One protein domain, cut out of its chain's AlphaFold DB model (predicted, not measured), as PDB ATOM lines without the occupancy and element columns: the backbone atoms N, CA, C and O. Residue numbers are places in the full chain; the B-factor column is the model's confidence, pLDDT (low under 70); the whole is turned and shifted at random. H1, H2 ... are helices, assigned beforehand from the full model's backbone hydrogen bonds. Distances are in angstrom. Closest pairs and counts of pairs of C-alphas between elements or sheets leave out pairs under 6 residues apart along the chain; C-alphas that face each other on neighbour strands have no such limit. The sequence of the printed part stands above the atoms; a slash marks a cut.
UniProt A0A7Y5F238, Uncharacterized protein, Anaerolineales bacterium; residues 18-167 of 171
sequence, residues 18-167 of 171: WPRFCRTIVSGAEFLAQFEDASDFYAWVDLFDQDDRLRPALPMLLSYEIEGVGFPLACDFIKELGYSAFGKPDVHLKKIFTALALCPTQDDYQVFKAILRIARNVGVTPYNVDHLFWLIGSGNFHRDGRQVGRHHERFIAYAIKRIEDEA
ATOM      1  N   TRP A  18       8.891 -20.823  67.417       85.56
ATOM      2  CA  TRP A  18       8.760 -22.259  67.657       85.56
ATOM      3  C   TRP A  18       7.339 -22.678  68.067       85.56
ATOM      4  O   TRP A  18       6.762 -23.517  67.383       85.56
ATOM      5  N   PRO A  19       6.696 -22.066  69.086       85.56
ATOM      6  CA  PRO A  19       5.304 -22.383  69.399       85.56
ATOM      7  C   PRO A  19       4.344 -22.114  68.236       85.56
ATOM      8  O   PRO A  19       3.380 -22.853  68.073       85.56
ATOM      9  N   ARG A  20       4.596 -21.068  67.433       86.62
ATOM     10  CA  ARG A  20       3.782 -20.765  66.247       86.62
ATOM     11  C   ARG A  20       3.930 -21.858  65.193       86.62
ATOM     12  O   ARG A  20       2.924 -22.352  64.714       86.62
ATOM     13  N   PHE A  21       5.162 -22.264  64.897       90.56
ATOM     14  CA  PHE A  21       5.452 -23.366  63.987       90.56
ATOM     15  C   PHE A  21       4.747 -24.652  64.431       90.56
ATOM     16  O   PHE A  21       4.027 -25.248  63.642       90.56
ATOM     17  N   CYS A  22       4.872 -25.036  65.707       91.75
ATOM     18  CA  CYS A  22       4.197 -26.225  66.232       91.75
ATOM     19  C   CYS A  22       2.676 -26.168  66.043       91.75
ATOM     20  O   CYS A  22       2.091 -27.161  65.623       91.75
ATOM     21  N   ARG A  23       2.040 -25.022  66.323       92.19
ATOM     22  CA  ARG A  23       0.592 -24.866  66.121       92.19
ATOM     23  C   ARG A  23       0.199 -24.955  64.653       92.19
ATOM     24  O   ARG A  23      -0.752 -25.655  64.344       92.19
ATOM     25  N   THR A  24       0.970 -24.337  63.759       95.38
ATOM     26  CA  THR A  24       0.762 -24.443  62.309       95.38
ATOM     27  C   THR A  24       0.859 -25.889  61.821       95.38
ATOM     28  O   THR A  24       0.009 -26.317  61.052       95.38
ATOM     29  N   ILE A  25       1.847 -26.664  62.284       96.06
ATOM     30  CA  ILE A  25       1.979 -28.081  61.904       96.06
ATOM     31  C   ILE A  25       0.793 -28.909  62.410       96.06
ATOM     32  O   ILE A  25       0.254 -29.707  61.653       96.06
ATOM     33  N   VAL A  26       0.371 -28.717  63.664       96.94
ATOM     34  CA  VAL A  26      -0.774 -29.451  64.231       96.94
ATOM     35  C   VAL A  26      -2.073 -29.074  63.520       96.94
ATOM     36  O   VAL A  26      -2.778 -29.964  63.069       96.94
ATOM     37  N   SER A  27      -2.342 -27.782  63.340       97.81
ATOM     38  CA  SER A  27      -3.531 -27.289  62.635       97.81
ATOM     39  C   SER A  27      -3.561 -27.740  61.171       97.81
ATOM     40  O   SER A  27      -4.604 -28.153  60.677       97.81
ATOM     41  N   GLY A  28      -2.415 -27.744  60.481       97.81
ATOM     42  CA  GLY A  28      -2.317 -28.275  59.121       97.81
ATOM     43  C   GLY A  28      -2.567 -29.783  59.057       97.81
ATOM     44  O   GLY A  28      -3.248 -30.249  58.149       97.81
ATOM     45  N   ALA A  29      -2.069 -30.547  60.034       97.69
ATOM     46  CA  ALA A  29      -2.355 -31.975  60.133       97.69
ATOM     47  C   ALA A  29      -3.838 -32.247  60.439       97.69
ATOM     48  O   ALA A  29      -4.414 -33.149  59.844       97.69
ATOM     49  N   GLU A  30      -4.463 -31.458  61.318       98.19
ATOM     50  CA  GLU A  30      -5.900 -31.537  61.613       98.19
ATOM     51  C   GLU A  30      -6.757 -31.222  60.380       98.19
ATOM     52  O   GLU A  30      -7.732 -31.925  60.128       98.19
ATOM     53  N   PHE A  31      -6.375 -30.216  59.586       98.12
ATOM     54  CA  PHE A  31      -7.032 -29.907  58.315       98.12
ATOM     55  C   PHE A  31      -6.912 -31.068  57.317       98.12
ATOM     56  O   PHE A  31      -7.911 -31.517  56.763       98.12
ATOM     57  N   LEU A  32      -5.700 -31.596  57.115       97.88
ATOM     58  CA  LEU A  32      -5.469 -32.694  56.171       97.88
ATOM     59  C   LEU A  32      -6.112 -34.015  56.617       97.88
ATOM     60  O   LEU A  32      -6.468 -34.826  55.771       97.88
ATOM     61  N   ALA A  33      -6.299 -34.228  57.922       98.06
ATOM     62  CA  ALA A  33      -6.950 -35.421  58.465       98.06
ATOM     63  C   ALA A  33      -8.457 -35.515  58.148       98.06
ATOM     64  O   ALA A  33      -9.084 -36.512  58.500       98.06
ATOM     65  N   GLN A  34      -9.045 -34.490  57.520       97.56
ATOM     66  CA  GLN A  34     -10.434 -34.507  57.049       97.56
ATOM     67  C   GLN A  34     -10.612 -35.300  55.747       97.56
ATOM     68  O   GLN A  34     -11.736 -35.690  55.439       97.56
ATOM     69  N   PHE A  35      -9.526 -35.531  55.006       98.44
ATOM     70  CA  PHE A  35      -9.524 -36.269  53.744       98.44
ATOM     71  C   PHE A  35      -9.168 -37.736  53.983       98.44
ATOM     72  O   PHE A  35      -8.337 -38.047  54.842       98.44
ATOM     73  N   GLU A  36      -9.779 -38.641  53.218       98.12
ATOM     74  CA  GLU A  36      -9.531 -40.085  53.357       98.12
ATOM     75  C   GLU A  36      -8.094 -40.451  52.965       98.12
ATOM     76  O   GLU A  36      -7.415 -41.226  53.647       98.12
ATOM     77  N   ASP A  37      -7.622 -39.864  51.868       98.12
ATOM     78  CA  ASP A  37      -6.273 -40.015  51.355       98.12
ATOM     79  C   ASP A  37      -5.853 -38.793  50.517       98.12
ATOM     80  O   ASP A  37      -6.555 -37.784  50.412       98.12
ATOM     81  N   ALA A  38      -4.662 -38.864  49.920       97.31
ATOM     82  CA  ALA A  38      -4.158 -37.786  49.077       97.31
ATOM     83  C   ALA A  38      -5.017 -37.559  47.820       97.31
ATOM     84  O   ALA A  38      -5.128 -36.424  47.368       97.31
ATOM     85  N   SER A  39      -5.611 -38.611  47.252       98.25
ATOM     86  CA  SER A  39      -6.440 -38.518  46.046       98.25
ATOM     87  C   SER A  39      -7.734 -37.764  46.330       98.25
ATOM     88  O   SER A  39      -8.126 -36.929  45.519       98.25
ATOM     89  N   ASP A  40      -8.355 -38.013  47.485       98.69
ATOM     90  CA  ASP A  40      -9.529 -37.274  47.964       98.69
ATOM     91  C   ASP A  40      -9.219 -35.775  48.122       98.69
ATOM     92  O   ASP A  40      -9.924 -34.913  47.592       98.69
ATOM     93  N   PHE A  41      -8.070 -35.449  48.726       98.38
ATOM     94  CA  PHE A  41      -7.599 -34.066  48.811       98.38
ATOM     95  C   PHE A  41      -7.403 -33.412  47.431       98.38
ATOM     96  O   PHE A  41      -7.883 -32.300  47.206       98.38
ATOM     97  N   TYR A  42      -6.726 -34.081  46.490       98.19
ATOM     98  CA  TYR A  42      -6.514 -33.535  45.143       98.19
ATOM     99  C   TYR A  42      -7.831 -33.351  44.382       98.19
ATOM    100  O   TYR A  42      -8.048 -32.294  43.793       98.19
ATOM    101  N   ALA A  43      -8.747 -34.320  44.462       98.31
ATOM    102  CA  ALA A  43     -10.067 -34.214  43.847       98.31
ATOM    103  C   ALA A  43     -10.849 -33.007  44.386       98.31
ATOM    104  O   ALA A  43     -11.524 -32.311  43.627       98.31
ATOM    105  N   TRP A  44     -10.724 -32.718  45.681       98.12
ATOM    106  CA  TRP A  44     -11.315 -31.531  46.288       98.12
ATOM    107  C   TRP A  44     -10.656 -30.227  45.812       98.12
ATOM    108  O   TRP A  44     -11.367 -29.272  45.488       98.12
ATOM    109  N   VAL A  45      -9.323 -30.171  45.712       98.06
ATOM    110  CA  VAL A  45      -8.601 -28.999  45.178       98.06
ATOM    111  C   VAL A  45      -8.982 -28.724  43.718       98.06
ATOM    112  O   VAL A  45      -9.196 -27.563  43.352       98.06
ATOM    113  N   ASP A  46      -9.145 -29.769  42.903       97.94
ATOM    114  CA  ASP A  46      -9.508 -29.664  41.484       97.94
ATOM    115  C   ASP A  46     -10.839 -28.922  41.269       97.94
ATOM    116  O   ASP A  46     -10.987 -28.201  40.280       97.94
ATOM    117  N   LEU A  47     -11.786 -29.015  42.212       97.12
ATOM    118  CA  LEU A  47     -13.057 -28.274  42.156       97.12
ATOM    119  C   LEU A  47     -12.845 -26.755  42.102       97.12
ATOM    120  O   LEU A  47     -13.609 -26.036  41.454       97.12
ATOM    121  N   PHE A  48     -11.808 -26.254  42.777       97.62
ATOM    122  CA  PHE A  48     -11.454 -24.835  42.767       97.62
ATOM    123  C   PHE A  48     -10.583 -24.474  41.570       97.62
ATOM    124  O   PHE A  48     -10.679 -23.354  41.064       97.62
ATOM    125  N   ASP A  49      -9.726 -25.393  41.124       96.19
ATOM    126  CA  ASP A  49      -8.783 -25.112  40.048       96.19
ATOM    127  C   ASP A  49      -9.443 -25.028  38.667       96.19
ATOM    128  O   ASP A  49      -8.958 -24.325  37.784       96.19
ATOM    129  N   GLN A  50     -10.593 -25.669  38.476       93.88
ATOM    130  CA  GLN A  50     -11.296 -25.665  37.191       93.88
ATOM    131  C   GLN A  50     -11.974 -24.324  36.841       93.88
ATOM    132  O   GLN A  50     -12.305 -24.100  35.676       93.88
ATOM    133  N   ASP A  51     -12.166 -23.407  37.800       92.25
ATOM    134  CA  ASP A  51     -12.849 -22.122  37.573       92.25
ATOM    135  C   ASP A  51     -12.095 -20.932  38.194       92.25
ATOM    136  O   ASP A  51     -11.993 -20.782  39.410       92.25
ATOM    137  N   ASP A  52     -11.659 -19.991  37.350       89.94
ATOM    138  CA  ASP A  52     -10.982 -18.743  37.738       89.94
ATOM    139  C   ASP A  52     -11.753 -17.861  38.740       89.94
ATOM    140  O   ASP A  52     -11.173 -16.967  39.378       89.94
ATOM    141  N   ARG A  53     -13.073 -18.034  38.842       91.88
ATOM    142  CA  ARG A  53     -13.930 -17.345  39.815       91.88
ATOM    143  C   ARG A  53     -13.853 -18.004  41.188       91.88
ATOM    144  O   ARG A  53     -13.867 -17.277  42.179       91.88
ATOM    145  N   LEU A  54     -13.738 -19.332  41.230       95.62
ATOM    146  CA  LEU A  54     -13.646 -20.128  42.457       95.62
ATOM    147  C   LEU A  54     -12.218 -20.207  42.988       95.62
ATOM    148  O   LEU A  54     -12.027 -20.231  44.199       95.62
ATOM    149  N   ARG A  55     -11.215 -20.168  42.109       96.00
ATOM    150  CA  ARG A  55      -9.805 -20.349  42.468       96.00
ATOM    151  C   ARG A  55      -9.310 -19.510  43.661       96.00
ATOM    152  O   ARG A  55      -8.616 -20.069  44.506       96.00
ATOM    153  N   PRO A  56      -9.664 -18.214  43.814       96.88
ATOM    154  CA  PRO A  56      -9.259 -17.438  44.990       96.88
ATOM    155  C   PRO A  56      -9.853 -17.941  46.317       96.88
ATOM    156  O   PRO A  56      -9.289 -17.654  47.369       96.88
ATOM    157  N   ALA A  57     -10.979 -18.660  46.287       97.81
ATOM    158  CA  ALA A  57     -11.654 -19.138  47.490       97.81
ATOM    159  C   ALA A  57     -10.834 -20.205  48.222       97.81
ATOM    160  O   ALA A  57     -10.863 -20.236  49.448       97.81
ATOM    161  N   LEU A  58     -10.061 -21.026  47.504       98.19
ATOM    162  CA  LEU A  58      -9.235 -22.054  48.131       98.19
ATOM    163  C   LEU A  58      -8.126 -21.445  49.017       98.19
ATOM    164  O   LEU A  58      -8.100 -21.753  50.206       98.19
ATOM    165  N   PRO A  59      -7.269 -20.514  48.541       98.25
ATOM    166  CA  PRO A  59      -6.311 -19.837  49.411       98.25
ATOM    167  C   PRO A  59      -6.955 -19.067  50.566       98.25
ATOM    168  O   PRO A  59      -6.374 -19.018  51.649       98.25
ATOM    169  N   MET A  60      -8.148 -18.484  50.365       98.19
ATOM    170  CA  MET A  60      -8.906 -17.857  51.458       98.19
ATOM    171  C   MET A  60      -9.272 -18.892  52.516       98.19
ATOM    172  O   MET A  60      -8.926 -18.701  53.677       98.19
ATOM    173  N   LEU A  61      -9.914 -19.989  52.115       98.31
ATOM    174  CA  LEU A  61     -10.339 -21.057  53.013       98.31
ATOM    175  C   LEU A  61      -9.155 -21.619  53.801       98.31
ATOM    176  O   LEU A  61      -9.187 -21.607  55.025       98.31
ATOM    177  N   LEU A  62      -8.066 -21.994  53.124       98.25
ATOM    178  CA  LEU A  62      -6.864 -22.494  53.797       98.25
ATOM    179  C   LEU A  62      -6.289 -21.477  54.791       98.25
ATOM    180  O   LEU A  62      -5.776 -21.867  55.836       98.25
ATOM    181  N   SER A  63      -6.385 -20.176  54.491       97.62
ATOM    182  CA  SER A  63      -5.899 -19.133  55.400       97.62
ATOM    183  C   SER A  63      -6.760 -18.926  56.649       97.62
ATOM    184  O   SER A  63      -6.278 -18.372  57.638       97.62
ATOM    185  N   TYR A  64      -8.020 -19.362  56.605       97.56
ATOM    186  CA  TYR A  64      -8.918 -19.386  57.758       97.56
ATOM    187  C   TYR A  64      -8.808 -20.693  58.551       97.56
ATOM    188  O   TYR A  64      -8.859 -20.652  59.777       97.56
ATOM    189  N   GLU A  65      -8.630 -21.823  57.865       97.69
ATOM    190  CA  GLU A  65      -8.623 -23.161  58.471       97.69
ATOM    191  C   GLU A  65      -7.267 -23.547  59.083       97.69
ATOM    192  O   GLU A  65      -7.218 -24.311  60.046       97.69
ATOM    193  N   ILE A  66      -6.152 -23.021  58.555       97.75
ATOM    194  CA  ILE A  66      -4.806 -23.438  58.972       97.75
ATOM    195  C   ILE A  66      -4.092 -22.311  59.723       97.75
ATOM    196  O   ILE A  66      -3.678 -21.299  59.146       97.75
ATOM    197  N   GLU A  67      -3.870 -22.504  61.027       95.69
ATOM    198  CA  GLU A  67      -3.233 -21.495  61.873       95.69
ATOM    199  C   GLU A  67      -1.852 -21.113  61.322       95.69
ATOM    200  O   GLU A  67      -0.952 -21.935  61.154       95.69
ATOM    201  N   GLY A  68      -1.635 -19.816  61.105       93.50
ATOM    202  CA  GLY A  68      -0.332 -19.285  60.714       93.50
ATOM    203  C   GLY A  68      -0.033 -19.352  59.216       93.50
ATOM    204  O   GLY A  68       0.995 -18.792  58.819       93.50
ATOM    205  N   VAL A  69      -0.927 -19.928  58.408       96.75
ATOM    206  CA  VAL A  69      -0.905 -19.865  56.943       96.75
ATOM    207  C   VAL A  69      -1.758 -18.679  56.497       96.75
ATOM    208  O   VAL A  69      -2.968 -18.675  56.645       96.75
ATOM    209  N   GLY A  70      -1.129 -17.628  55.972       96.75
ATOM    210  CA  GLY A  70      -1.857 -16.528  55.326       96.75
ATOM    211  C   GLY A  70      -2.146 -16.833  53.856       96.75
ATOM    212  O   GLY A  70      -1.510 -17.716  53.282       96.75
ATOM    213  N   PHE A  71      -3.014 -16.045  53.216       98.00
ATOM    214  CA  PHE A  71      -3.374 -16.202  51.799       98.00
ATOM    215  C   PHE A  71      -2.156 -16.402  50.861       98.00
ATOM    216  O   PHE A  71      -2.185 -17.331  50.050       98.00
ATOM    217  N   PRO A  72      -1.041 -15.637  50.966       97.69
ATOM    218  CA  PRO A  72       0.123 -15.865  50.106       97.69
ATOM    219  C   PRO A  72       0.807 -17.214  50.346       97.69
ATOM    220  O   PRO A  72       1.294 -17.823  49.400       97.69
ATOM    221  N   LEU A  73       0.855 -17.685  51.596       97.00
ATOM    222  CA  LEU A  73       1.425 -18.994  51.929       97.00
ATOM    223  C   LEU A  73       0.500 -20.130  51.493       97.00
ATOM    224  O   LEU A  73       0.995 -21.160  51.058       97.00
ATOM    225  N   ALA A  74      -0.816 -19.929  51.552       98.19
ATOM    226  CA  ALA A  74      -1.779 -20.876  51.006       98.19
ATOM    227  C   ALA A  74      -1.617 -21.020  49.482       98.19
ATOM    228  O   ALA A  74      -1.581 -22.135  48.974       98.19
ATOM    229  N   CYS A  75      -1.432 -19.909  48.758       98.12
ATOM    230  CA  CYS A  75      -1.106 -19.951  47.326       98.12
ATOM    231  C   CYS A  75       0.205 -20.702  47.061       98.12
ATOM    232  O   CYS A  75       0.267 -21.490  46.122       98.12
ATOM    233  N   ASP A  76       1.234 -20.451  47.880       96.81
ATOM    234  CA  ASP A  76       2.533 -21.136  47.814       96.81
ATOM    235  C   ASP A  76       2.362 -22.648  48.004       96.81
ATOM    236  O   ASP A  76       2.829 -23.428  47.188       96.81
ATOM    237  N   PHE A  77       1.622 -23.062  49.032       96.94
ATOM    238  CA  PHE A  77       1.331 -24.466  49.298       96.94
ATOM    239  C   PHE A  77       0.668 -25.152  48.096       96.94
ATOM    240  O   PHE A  77       1.162 -26.172  47.633       96.94
ATOM    241  N   ILE A  78      -0.396 -24.563  47.544       97.62
ATOM    242  CA  ILE A  78      -1.141 -25.154  46.423       97.62
ATOM    243  C   ILE A  78      -0.279 -25.236  45.156       97.62
ATOM    244  O   ILE A  78      -0.252 -26.273  44.493       97.62
ATOM    245  N   LYS A  79       0.466 -24.177  44.809       94.88
ATOM    246  CA  LYS A  79       1.291 -24.197  43.589       94.88
ATOM    247  C   LYS A  79       2.459 -25.184  43.689       94.88
ATOM    248  O   LYS A  79       2.794 -25.812  42.689       94.88
ATOM    249  N   GLU A  80       3.057 -25.351  44.873       94.62
ATOM    250  CA  GLU A  80       4.160 -26.299  45.088       94.62
ATOM    251  C   GLU A  80       3.680 -27.764  45.057       94.62
ATOM    252  O   GLU A  80       4.484 -28.667  44.841       94.62
ATOM    253  N   LEU A  81       2.367 -28.006  45.169       96.00
ATOM    254  CA  LEU A  81       1.742 -29.306  44.891       96.00
ATOM    255  C   LEU A  81       1.543 -29.588  43.387       96.00
ATOM    256  O   LEU A  81       1.085 -30.667  43.026       96.00
ATOM    257  N   GLY A  82       1.890 -28.647  42.502       95.81
ATOM    258  CA  GLY A  82       1.814 -28.806  41.043       95.81
ATOM    259  C   GLY A  82       0.704 -28.002  40.359       95.81
ATOM    260  O   GLY A  82       0.654 -27.953  39.128       95.81
ATOM    261  N   TYR A  83      -0.144 -27.304  41.116       97.69
ATOM    262  CA  TYR A  83      -1.229 -26.491  40.566       97.69
ATOM    263  C   TYR A  83      -0.725 -25.150  40.009       97.69
ATOM    264  O   TYR A  83      -0.772 -24.100  40.653       97.69
ATOM    265  N   SER A  84      -0.251 -25.174  38.763       97.31
ATOM    266  CA  SER A  84       0.338 -24.004  38.086       97.31
ATOM    267  C   SER A  84      -0.639 -22.847  37.815       97.31
ATOM    268  O   SER A  84      -0.217 -21.721  37.528       97.31
ATOM    269  N   ALA A  85      -1.944 -23.093  37.940       96.88
ATOM    270  CA  ALA A  85      -2.992 -22.083  37.837       96.88
ATOM    271  C   ALA A  85      -3.112 -21.183  39.088       96.88
ATOM    272  O   ALA A  85      -3.889 -20.224  39.097       96.88
ATOM    273  N   PHE A  86      -2.279 -21.410  40.108       97.69
ATOM    274  CA  PHE A  86      -2.120 -20.532  41.264       97.69
ATOM    275  C   PHE A  86      -0.805 -19.750  41.168       97.69
ATOM    276  O   PHE A  86       0.248 -20.292  40.837       97.69
ATOM    277  N   GLY A  87      -0.862 -18.455  41.479       96.69
ATOM    278  CA  GLY A  87       0.315 -17.602  41.635       96.69
ATOM    279  C   GLY A  87       0.270 -16.890  42.981       96.69
ATOM    280  O   GLY A  87      -0.800 -16.506  43.450       96.69
ATOM    281  N   LYS A  88       1.424 -16.728  43.628       97.38
ATOM    282  CA  LYS A  88       1.508 -16.124  44.957       97.38
ATOM    283  C   LYS A  88       1.483 -14.590  44.869       97.38
ATOM    284  O   LYS A  88       2.321 -14.011  44.184       97.38
ATOM    285  N   PRO A  89       0.594 -13.888  45.596       97.12
ATOM    286  CA  PRO A  89       0.644 -12.429  45.709       97.12
ATOM    287  C   PRO A  89       1.788 -11.983  46.643       97.12
ATOM    288  O   PRO A  89       1.569 -11.474  47.740       97.12
ATOM    289  N   ASP A  90       3.036 -12.210  46.230       93.62
ATOM    290  CA  ASP A  90       4.230 -11.878  47.012       93.62
ATOM    291  C   ASP A  90       4.470 -10.356  47.122       93.62
ATOM    292  O   ASP A  90       3.989  -9.557  46.314       93.62
ATOM    293  N   VAL A  91       5.265  -9.938  48.116       95.38
ATOM    294  CA  VAL A  91       5.645  -8.531  48.336       95.38
ATOM    295  C   VAL A  91       6.268  -7.876  47.099       95.38
ATOM    296  O   VAL A  91       6.055  -6.684  46.864       95.38
ATOM    297  N   HIS A  92       7.000  -8.638  46.281       96.00
ATOM    298  CA  HIS A  92       7.566  -8.139  45.030       96.00
ATOM    299  C   HIS A  92       6.484  -7.823  43.996       96.00
ATOM    300  O   HIS A  92       6.511  -6.745  43.397       96.00
ATOM    301  N   LEU A  93       5.503  -8.713  43.837       96.94
ATOM    302  CA  LEU A  93       4.379  -8.514  42.927       96.94
ATOM    303  C   LEU A  93       3.513  -7.342  43.370       96.94
ATOM    304  O   LEU A  93       3.190  -6.491  42.550       96.94
ATOM    305  N   LYS A  94       3.215  -7.235  44.669       97.75
ATOM    306  CA  LYS A  94       2.490  -6.090  45.242       97.75
ATOM    307  C   LYS A  94       3.155  -4.763  44.884       97.75
ATOM    308  O   LYS A  94       2.491  -3.856  44.391       97.75
ATOM    309  N   LYS A  95       4.478  -4.656  45.078       96.81
ATOM    310  CA  LYS A  95       5.234  -3.437  44.748       96.81
ATOM    311  C   LYS A  95       5.169  -3.126  43.251       96.81
ATOM    312  O   LYS A  95       4.873  -1.992  42.887       96.81
ATOM    313  N   ILE A  96       5.434  -4.113  42.395       97.12
ATOM    314  CA  ILE A  96       5.482  -3.915  40.939       97.12
ATOM    315  C   ILE A  96       4.087  -3.606  40.379       97.12
ATOM    316  O   ILE A  96       3.933  -2.659  39.615       97.12
ATOM    317  N   PHE A  97       3.058  -4.356  40.772       97.44
ATOM    318  CA  PHE A  97       1.717  -4.221  40.199       97.44
ATOM    319  C   PHE A  97       1.049  -2.912  40.595       97.44
ATOM    320  O   PHE A  97       0.397  -2.300  39.753       97.44
ATOM    321  N   THR A  98       1.228  -2.453  41.835       96.75
ATOM    322  CA  THR A  98       0.736  -1.130  42.238       96.75
ATOM    323  C   THR A  98       1.487  -0.017  41.507       96.75
ATOM    324  O   THR A  98       0.852   0.906  41.008       96.75
ATOM    325  N   ALA A  99       2.814  -0.117  41.375       96.12
ATOM    326  CA  ALA A  99       3.607   0.907  40.689       96.12
ATOM    327  C   ALA A  99       3.287   1.028  39.189       96.12
ATOM    328  O   ALA A  99       3.371   2.118  38.637       96.12
ATOM    329  N   LEU A 100       2.906  -0.075  38.543       95.69
ATOM    330  CA  LEU A 100       2.531  -0.112  37.125       95.69
ATOM    331  C   LEU A 100       1.018   0.028  36.888       95.69
ATOM    332  O   LEU A 100       0.550  -0.259  35.792       95.69
ATOM    333  N   ALA A 101       0.242   0.405  37.912       95.19
ATOM    334  CA  ALA A 101      -1.221   0.502  37.854       95.19
ATOM    335  C   ALA A 101      -1.938  -0.784  37.371       95.19
ATOM    336  O   ALA A 101      -3.086  -0.749  36.930       95.19
ATOM    337  N   LEU A 102      -1.292  -1.948  37.504       95.38
ATOM    338  CA  LEU A 102      -1.874  -3.257  37.195       95.38
ATOM    339  C   LEU A 102      -2.804  -3.739  38.313       95.38
ATOM    340  O   LEU A 102      -3.701  -4.543  38.070       95.38
ATOM    341  N   CYS A 103      -2.608  -3.277  39.547       96.94
ATOM    342  CA  CYS A 103      -3.493  -3.572  40.668       96.94
ATOM    343  C   CYS A 103      -3.658  -2.323  41.545       96.94
ATOM    344  O   CYS A 103      -2.646  -1.776  41.990       96.94
ATOM    345  N   PRO A 104      -4.896  -1.870  41.822       92.25
ATOM    346  CA  PRO A 104      -5.131  -0.624  42.554       92.25
ATOM    347  C   PRO A 104      -4.733  -0.707  44.033       92.25
ATOM    348  O   PRO A 104      -4.552   0.319  44.681       92.25
ATOM    349  N   THR A 105      -4.604  -1.916  44.584       95.62
ATOM    350  CA  THR A 105      -4.277  -2.150  45.993       95.62
ATOM    351  C   THR A 105      -3.184  -3.210  46.133       95.62
ATOM    352  O   THR A 105      -2.870  -3.936  45.190       95.62
ATOM    353  N   GLN A 106      -2.609  -3.316  47.334       96.06
ATOM    354  CA  GLN A 106      -1.682  -4.394  47.715       96.06
ATOM    355  C   GLN A 106      -2.375  -5.531  48.488       96.06
ATOM    356  O   GLN A 106      -1.715  -6.329  49.162       96.06
ATOM    357  N   ASP A 107      -3.706  -5.574  48.419       96.69
ATOM    358  CA  ASP A 107      -4.515  -6.637  49.007       96.69
ATOM    359  C   ASP A 107      -4.230  -7.979  48.312       96.69
ATOM    360  O   ASP A 107      -4.114  -8.037  47.086       96.69
ATOM    361  N   ASP A 108      -4.101  -9.052  49.094       97.62
ATOM    362  CA  ASP A 108      -3.689 -10.369  48.589       97.62
ATOM    363  C   ASP A 108      -4.654 -10.911  47.534       97.62
ATOM    364  O   ASP A 108      -4.222 -11.393  46.483       97.62
ATOM    365  N   TYR A 109      -5.958 -10.772  47.778       96.81
ATOM    366  CA  TYR A 109      -6.994 -11.230  46.863       96.81
ATOM    367  C   TYR A 109      -6.972 -10.426  45.556       96.81
ATOM    368  O   TYR A 109      -6.985 -11.006  44.468       96.81
ATOM    369  N   GLN A 110      -6.881  -9.093  45.636       97.50
ATOM    370  CA  GLN A 110      -6.826  -8.243  44.439       97.50
ATOM    371  C   GLN A 110      -5.570  -8.505  43.601       97.50
ATOM    372  O   GLN A 110      -5.653  -8.623  42.375       97.50
ATOM    373  N   VAL A 111      -4.414  -8.668  44.248       98.19
ATOM    374  CA  VAL A 111      -3.162  -8.983  43.553       98.19
ATOM    375  C   VAL A 111      -3.224 -10.373  42.930       98.19
ATOM    376  O   VAL A 111      -2.850 -10.516  41.770       98.19
ATOM    377  N   PHE A 112      -3.784 -11.371  43.616       98.00
ATOM    378  CA  PHE A 112      -4.025 -12.692  43.033       98.00
ATOM    379  C   PHE A 112      -4.889 -12.615  41.764       98.00
ATOM    380  O   PHE A 112      -4.523 -13.163  40.723       98.00
ATOM    381  N   LYS A 113      -6.001 -11.867  41.790       97.19
ATOM    382  CA  LYS A 113      -6.837 -11.651  40.593       97.19
ATOM    383  C   LYS A 113      -6.076 -10.934  39.474       97.19
ATOM    384  O   LYS A 113      -6.289 -11.257  38.303       97.19
ATOM    385  N   ALA A 114      -5.188  -9.997  39.807       97.88
ATOM    386  CA  ALA A 114      -4.328  -9.339  38.826       97.88
ATOM    387  C   ALA A 114      -3.337 -10.324  38.182       97.88
ATOM    388  O   ALA A 114      -3.189 -10.293  36.960       97.88
ATOM    389  N   ILE A 115      -2.742 -11.242  38.956       98.00
ATOM    390  CA  ILE A 115      -1.891 -12.326  38.431       98.00
ATOM    391  C   ILE A 115      -2.673 -13.160  37.413       98.00
ATOM    392  O   ILE A 115      -2.208 -13.322  36.285       98.00
ATOM    393  N   LEU A 116      -3.876 -13.630  37.772       97.12
ATOM    394  CA  LEU A 116      -4.720 -14.425  36.868       97.12
ATOM    395  C   LEU A 116      -5.021 -13.678  35.562       97.12
ATOM    396  O   LEU A 116      -4.913 -14.244  34.474       97.12
ATOM    397  N   ARG A 117      -5.377 -12.391  35.657       97.00
ATOM    398  CA  ARG A 117      -5.692 -11.558  34.490       97.00
ATOM    399  C   ARG A 117      -4.480 -11.368  33.578       97.00
ATOM    400  O   ARG A 117      -4.628 -11.488  32.366       97.00
ATOM    401  N   ILE A 118      -3.307 -11.077  34.143       97.19
ATOM    402  CA  ILE A 118      -2.065 -10.916  33.375       97.19
ATOM    403  C   ILE A 118      -1.724 -12.228  32.672       97.19
ATOM    404  O   ILE A 118      -1.506 -12.221  31.465       97.19
ATOM    405  N   ALA A 119      -1.741 -13.341  33.411       97.19
ATOM    406  CA  ALA A 119      -1.414 -14.665  32.900       97.19
ATOM    407  C   ALA A 119      -2.292 -15.037  31.698       97.19
ATOM    408  O   ALA A 119      -1.779 -15.388  30.635       97.19
ATOM    409  N   ARG A 120      -3.609 -14.829  31.830       96.44
ATOM    410  CA  ARG A 120      -4.577 -15.016  30.745       96.44
ATOM    411  C   ARG A 120      -4.266 -14.132  29.536       96.44
ATOM    412  O   ARG A 120      -4.304 -14.621  28.414       96.44
ATOM    413  N   ASN A 121      -3.964 -12.853  29.757       96.94
ATOM    414  CA  ASN A 121      -3.710 -11.901  28.676       96.94
ATOM    415  C   ASN A 121      -2.451 -12.238  27.863       96.94
ATOM    416  O   ASN A 121      -2.424 -11.999  26.662       96.94
ATOM    417  N   VAL A 122      -1.416 -12.796  28.501       96.50
ATOM    418  CA  VAL A 122      -0.157 -13.166  27.826       96.50
ATOM    419  C   VAL A 122      -0.068 -14.654  27.459       96.50
ATOM    420  O   VAL A 122       0.954 -15.085  26.934       96.50
ATOM    421  N   GLY A 123      -1.108 -15.447  27.737       97.19
ATOM    422  CA  GLY A 123      -1.160 -16.873  27.397       97.19
ATOM    423  C   GLY A 123      -0.194 -17.761  28.191       97.19
ATOM    424  O   GLY A 123       0.310 -18.744  27.653       97.19
ATOM    425  N   VAL A 124       0.088 -17.428  29.456       97.88
ATOM    426  CA  VAL A 124       0.950 -18.230  30.351       97.88
ATOM    427  C   VAL A 124       0.221 -18.596  31.643       97.88
ATOM    428  O   VAL A 124      -0.885 -18.125  31.900       97.88
ATOM    429  N   THR A 125       0.833 -19.428  32.487       97.62
ATOM    430  CA  THR A 125       0.260 -19.783  33.789       97.62
ATOM    431  C   THR A 125       0.461 -18.667  34.831       97.62
ATOM    432  O   THR A 125       1.471 -17.957  34.804       97.62
ATOM    433  N   PRO A 126      -0.459 -18.515  35.796       97.69
ATOM    434  CA  PRO A 126      -0.279 -17.685  36.989       97.69
ATOM    435  C   PRO A 126       1.030 -17.951  37.741       97.69
ATOM    436  O   PRO A 126       1.677 -17.000  38.180       97.69
ATOM    437  N   TYR A 127       1.458 -19.214  37.814       97.19
ATOM    438  CA  TYR A 127       2.771 -19.600  38.330       97.19
ATOM    439  C   TYR A 127       3.919 -18.896  37.592       97.19
ATOM    440  O   TYR A 127       4.808 -18.338  38.232       97.19
ATOM    441  N   ASN A 128       3.898 -18.865  36.255       97.31
ATOM    442  CA  ASN A 128       4.950 -18.214  35.467       97.31
ATOM    443  C   ASN A 128       4.997 -16.701  35.722       97.31
ATOM    444  O   ASN A 128       6.084 -16.128  35.800       97.31
ATOM    445  N   VAL A 129       3.831 -16.061  35.867       97.69
ATOM    446  CA  VAL A 129       3.730 -14.632  36.203       97.69
ATOM    447  C   VAL A 129       4.336 -14.360  37.580       97.69
ATOM    448  O   VAL A 129       5.232 -13.524  37.686       97.69
ATOM    449  N   ASP A 130       3.898 -15.088  38.614       96.44
ATOM    450  CA  ASP A 130       4.471 -15.023  39.967       96.44
ATOM    451  C   ASP A 130       5.992 -15.194  39.937       96.44
ATOM    452  O   ASP A 130       6.739 -14.307  40.352       96.44
ATOM    453  N   HIS A 131       6.460 -16.291  39.345       95.25
ATOM    454  CA  HIS A 131       7.873 -16.638  39.326       95.25
ATOM    455  C   HIS A 131       8.731 -15.591  38.598       95.25
ATOM    456  O   HIS A 131       9.795 -15.219  39.094       95.25
ATOM    457  N   LEU A 132       8.270 -15.052  37.463       96.31
ATOM    458  CA  LEU A 132       8.982 -14.000  36.732       96.31
ATOM    459  C   LEU A 132       9.144 -12.730  37.575       96.31
ATOM    460  O   LEU A 132      10.256 -12.217  37.729       96.31
ATOM    461  N   PHE A 133       8.047 -12.210  38.124       96.88
ATOM    462  CA  PHE A 133       8.090 -10.973  38.904       96.88
ATOM    463  C   PHE A 133       8.831 -11.161  40.230       96.88
ATOM    464  O   PHE A 133       9.546 -10.254  40.670       96.88
ATOM    465  N   TRP A 134       8.740 -12.348  40.833       96.06
ATOM    466  CA  TRP A 134       9.547 -12.722  41.986       96.06
ATOM    467  C   TRP A 134      11.046 -12.751  41.654       96.06
ATOM    468  O   TRP A 134      11.834 -12.196  42.420       96.06
ATOM    469  N   LEU A 135      11.464 -13.308  40.510       96.00
ATOM    470  CA  LEU A 135      12.869 -13.302  40.074       96.00
ATOM    471  C   LEU A 135      13.392 -11.876  39.860       96.00
ATOM    472  O   LEU A 135      14.472 -11.538  40.341       96.00
ATOM    473  N   ILE A 136      12.607 -11.011  39.211       95.62
ATOM    474  CA  ILE A 136      12.947  -9.589  39.030       95.62
ATOM    475  C   ILE A 136      13.092  -8.886  40.388       95.62
ATOM    476  O   ILE A 136      14.021  -8.104  40.619       95.62
ATOM    477  N   GLY A 137      12.152  -9.136  41.300       94.56
ATOM    478  CA  GLY A 137      12.097  -8.472  42.595       94.56
ATOM    479  C   GLY A 137      13.185  -8.920  43.566       94.56
ATOM    480  O   GLY A 137      13.762  -8.073  44.260       94.56
ATOM    481  N   SER A 138      13.465 -10.222  43.598       94.12
ATOM    482  CA  SER A 138      14.394 -10.860  44.533       94.12
ATOM    483  C   SER A 138      15.836 -10.892  44.023       94.12
ATOM    484  O   SER A 138      16.761 -10.783  44.833       94.12
ATOM    485  N   GLY A 139      16.022 -11.028  42.704       94.12
ATOM    486  CA  GLY A 139      17.311 -11.305  42.073       94.12
ATOM    487  C   GLY A 139      17.832 -12.725  42.282       94.12
ATOM    488  O   GLY A 139      18.980 -12.986  41.922       94.12
ATOM    489  N   ASN A 140      17.036 -13.609  42.895       93.94
ATOM    490  CA  ASN A 140      17.496 -14.896  43.408       93.94
ATOM    491  C   ASN A 140      17.187 -16.046  42.446       93.94
ATOM    492  O   ASN A 140      16.112 -16.648  42.475       93.94
ATOM    493  N   PHE A 141      18.183 -16.415  41.650       92.50
ATOM    494  CA  PHE A 141      18.164 -17.589  40.785       92.50
ATOM    495  C   PHE A 141      18.616 -18.808  41.591       92.50
ATOM    496  O   PHE A 141      19.687 -19.374  41.376       92.50
ATOM    497  N   HIS A 142      17.788 -19.190  42.565       87.62
ATOM    498  CA  HIS A 142      18.086 -20.235  43.545       87.62
ATOM    499  C   HIS A 142      18.429 -21.591  42.907       87.62
ATOM    500  O   HIS A 142      19.278 -22.305  43.432       87.62
ATOM    501  N   ARG A 143      17.825 -21.923  41.756       88.56
ATOM    502  CA  ARG A 143      18.137 -23.148  40.996       88.56
ATOM    503  C   ARG A 143      19.551 -23.148  40.410       88.56
ATOM    504  O   ARG A 143      20.149 -24.209  40.289       88.56
ATOM    505  N   ASP A 144      20.090 -21.968  40.115       91.00
ATOM    506  CA  ASP A 144      21.430 -21.786  39.548       91.00
ATOM    507  C   ASP A 144      22.469 -21.388  40.609       91.00
ATOM    508  O   ASP A 144      23.638 -21.177  40.286       91.00
ATOM    509  N   GLY A 145      22.048 -21.220  41.871       92.31
ATOM    510  CA  GLY A 145      22.893 -20.716  42.954       92.31
ATOM    511  C   GLY A 145      23.383 -19.278  42.740       92.31
ATOM    512  O   GLY A 145      24.448 -18.917  43.239       92.31
ATOM    513  N   ARG A 146      22.647 -18.452  41.977       94.00
ATOM    514  CA  ARG A 146      23.063 -17.086  41.603       94.00
ATOM    515  C   ARG A 146      22.174 -16.015  42.230       94.00
ATOM    516  O   ARG A 146      20.957 -16.149  42.273       94.00
ATOM    517  N   GLN A 147      22.794 -14.905  42.630       93.06
ATOM    518  CA  GLN A 147      22.123 -13.715  43.155       93.06
ATOM    519  C   GLN A 147      22.604 -12.483  42.386       93.06
ATOM    520  O   GLN A 147      23.787 -12.154  42.432       93.06
ATOM    521  N   VAL A 148      21.695 -11.796  41.693       93.38
ATOM    522  CA  VAL A 148      22.023 -10.604  40.875       93.38
ATOM    523  C   VAL A 148      21.599  -9.282  41.524       93.38
ATOM    524  O   VAL A 148      21.882  -8.205  41.009       93.38
ATOM    525  N   GLY A 149      20.981  -9.361  42.706       91.44
ATOM    526  CA  GLY A 149      20.455  -8.210  43.432       91.44
ATOM    527  C   GLY A 149      19.016  -7.874  43.042       91.44
ATOM    528  O   GLY A 149      18.449  -8.400  42.091       91.44
ATOM    529  N   ARG A 150      18.381  -7.006  43.830       92.94
ATOM    530  CA  ARG A 150      16.965  -6.662  43.650       92.94
ATOM    531  C   ARG A 150      16.806  -5.655  42.514       92.94
ATOM    532  O   ARG A 150      17.406  -4.584  42.566       92.94
ATOM    533  N   HIS A 151      15.954  -5.952  41.534       94.38
ATOM    534  CA  HIS A 151      15.810  -5.124  40.328       94.38
ATOM    535  C   HIS A 151      14.416  -4.524  40.120       94.38
ATOM    536  O   HIS A 151      14.159  -3.938  39.070       94.38
ATOM    537  N   HIS A 152      13.527  -4.597  41.112       92.81
ATOM    538  CA  HIS A 152      12.159  -4.088  40.983       92.81
ATOM    539  C   HIS A 152      12.089  -2.596  40.598       92.81
ATOM    540  O   HIS A 152      11.297  -2.255  39.732       92.81
ATOM    541  N   GLU A 153      12.924  -1.708  41.155       95.06
ATOM    542  CA  GLU A 153      12.885  -0.265  40.815       95.06
ATOM    543  C   GLU A 153      13.354  -0.001  39.387       95.06
ATOM    544  O   GLU A 153      12.701   0.724  38.640       95.06
ATOM    545  N   ARG A 154      14.443  -0.662  38.977       96.00
ATOM    546  CA  ARG A 154      14.953  -0.587  37.606       96.00
ATOM    547  C   ARG A 154      13.922  -1.106  36.604       96.00
ATOM    548  O   ARG A 154      13.748  -0.502  35.550       96.00
ATOM    549  N   PHE A 155      13.248  -2.207  36.930       96.56
ATOM    550  CA  PHE A 155      12.196  -2.768  36.091       96.56
ATOM    551  C   PHE A 155      10.979  -1.843  36.002       96.56
ATOM    552  O   PHE A 155      10.502  -1.596  34.901       96.56
ATOM    553  N   ILE A 156      10.510  -1.296  37.128       97.00
ATOM    554  CA  ILE A 156       9.382  -0.353  37.155       97.00
ATOM    555  C   ILE A 156       9.694   0.869  36.285       97.00
ATOM    556  O   ILE A 156       8.891   1.211  35.423       97.00
ATOM    557  N   ALA A 157      10.871   1.483  36.448       97.06
ATOM    558  CA  ALA A 157      11.275   2.638  35.646       97.06
ATOM    559  C   ALA A 157      11.344   2.312  34.145       97.06
ATOM    560  O   ALA A 157      10.873   3.086  33.315       97.06
ATOM    561  N   TYR A 158      11.893   1.144  33.793       96.31
ATOM    562  CA  TYR A 158      11.916   0.661  32.414       96.31
ATOM    563  C   TYR A 158      10.503   0.462  31.845       96.31
ATOM    564  O   TYR A 158      10.231   0.895  30.729       96.31
ATOM    565  N   ALA A 159       9.610  -0.178  32.603       95.44
ATOM    566  CA  ALA A 159       8.257  -0.485  32.158       95.44
ATOM    567  C   ALA A 159       7.394   0.776  32.014       95.44
ATOM    568  O   ALA A 159       6.702   0.894  31.011       95.44
ATOM    569  N   ILE A 160       7.475   1.730  32.950       95.31
ATOM    570  CA  ILE A 160       6.777   3.024  32.850       95.31
ATOM    571  C   ILE A 160       7.195   3.749  31.576       95.31
ATOM    572  O   ILE A 160       6.339   4.071  30.760       95.31
ATOM    573  N   LYS A 161       8.508   3.908  31.362       94.94
ATOM    574  CA  LYS A 161       9.025   4.546  30.150       94.94
ATOM    575  C   LYS A 161       8.496   3.857  28.890       94.94
ATOM    576  O   LYS A 161       8.086   4.512  27.947       94.94
ATOM    577  N   ARG A 162       8.484   2.522  28.879       93.06
ATOM    578  CA  ARG A 162       8.007   1.751  27.731       93.06
ATOM    579  C   ARG A 162       6.507   1.929  27.481       93.06
ATOM    580  O   ARG A 162       6.109   2.006  26.330       93.06
ATOM    581  N   ILE A 163       5.695   2.004  28.535       89.00
ATOM    582  CA  ILE A 163       4.252   2.272  28.436       89.00
ATOM    583  C   ILE A 163       4.003   3.684  27.892       89.00
ATOM    584  O   ILE A 163       3.115   3.862  27.066       89.00
ATOM    585  N   GLU A 164       4.788   4.672  28.327       89.44
ATOM    586  CA  GLU A 164       4.723   6.050  27.822       89.44
ATOM    587  C   GLU A 164       5.158   6.140  26.350       89.44
ATOM    588  O   GLU A 164       4.492   6.799  25.557       89.44
ATOM    589  N   ASP A 165       6.229   5.435  25.973       86.44
ATOM    590  CA  ASP A 165       6.754   5.394  24.603       86.44
ATOM    591  C   ASP A 165       5.823   4.616  23.640       86.44
ATOM    592  O   ASP A 165       5.728   4.950  22.460       86.44
ATOM    593  N   GLU A 166       5.137   3.570  24.123       76.75
ATOM    594  CA  GLU A 166       4.186   2.746  23.354       76.75
ATOM    595  C   GLU A 166       2.744   3.282  23.398       76.75
ATOM    596  O   GLU A 166       1.867   2.703  22.748       76.75
ATOM    597  N   ALA A 167       2.476   4.381  24.118       59.78
ATOM    598  CA  ALA A 167       1.189   5.064  24.093       59.78
ATOM    599  C   ALA A 167       0.936   5.634  22.685       59.78
ATOM    600  O   ALA A 167       1.238   6.787  22.373       59.78
TER     601      ALA A 167
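AT A GLANCE: This is residues 18 to 167 of the 171 residues of an uncharacterized protein of Anaerolineales bacterium (UniProt A0A7Y5F238). What shape is this? Two lobes of helices follow each other along an elongated body: H1 to H4 form a loose lobe in which H3 packs on H4, and H5 to H8 a closer one, where H5 and H6 pack on H7 and H8 runs beside H5. Residues 141 to 146 stick out. What is printed? There are 150 residues with eight named helices, H1 to H8 in order, and no named strand: the class is all helix. It is compact, with a radius of gyration of the C-alphas of 17.0 A, and spans 56 by 35 by 29 A.

IN THESE COORDINATES: Where are the first four helices? H1 is residues 18 to 32, 21.1 A long, from C-alpha 18 at (8.760, -22.259, 67.657); H2 is 38 to 49, H3 57 to 65 and H4 71 to 80. And the others? H5 is 91 to 99, H6 108 to 122, 21.2 A long, H7 126 to 138, and H8 152 to 165, 19.7 A long, ending at C-alpha 165 at (6.754, 5.394, 24.603).

HOW THE PARTS SIT: What surrounds H3? H1 is close but not clearly touching, its Phe 31 C-alpha 6.9 A from that of Glu 65, the closest pair. H2 only just touches H3, with 3 C-alpha pairs within 8 A, closest Phe 48 and Leu 58 at 6.4 A. H3 and H4 touch, closest C-alphas Pro 59 and Ala 74, 4.9 A. What touches H7? The closest C-alphas are His 92 of H5 and Gly 137, 5.2 A; Ala 119 of H6 and Pro 126, 5.2 A; and His 152 of H8 and Gly 137, 4.7 A. Are the backbones helical? Every O i to N i+4 pair is within hydrogen-bond range except in H2, with 6 of 8.

THE WHOLE: How large is it? The C-alphas farthest apart, Glu 36 and Asp 165, are 56.2 A apart. Are there cuts or weak places? The printed part has no cut, H7 to H8 is a long link of 13 residues, and residue 167 alone has pLDDT under 70.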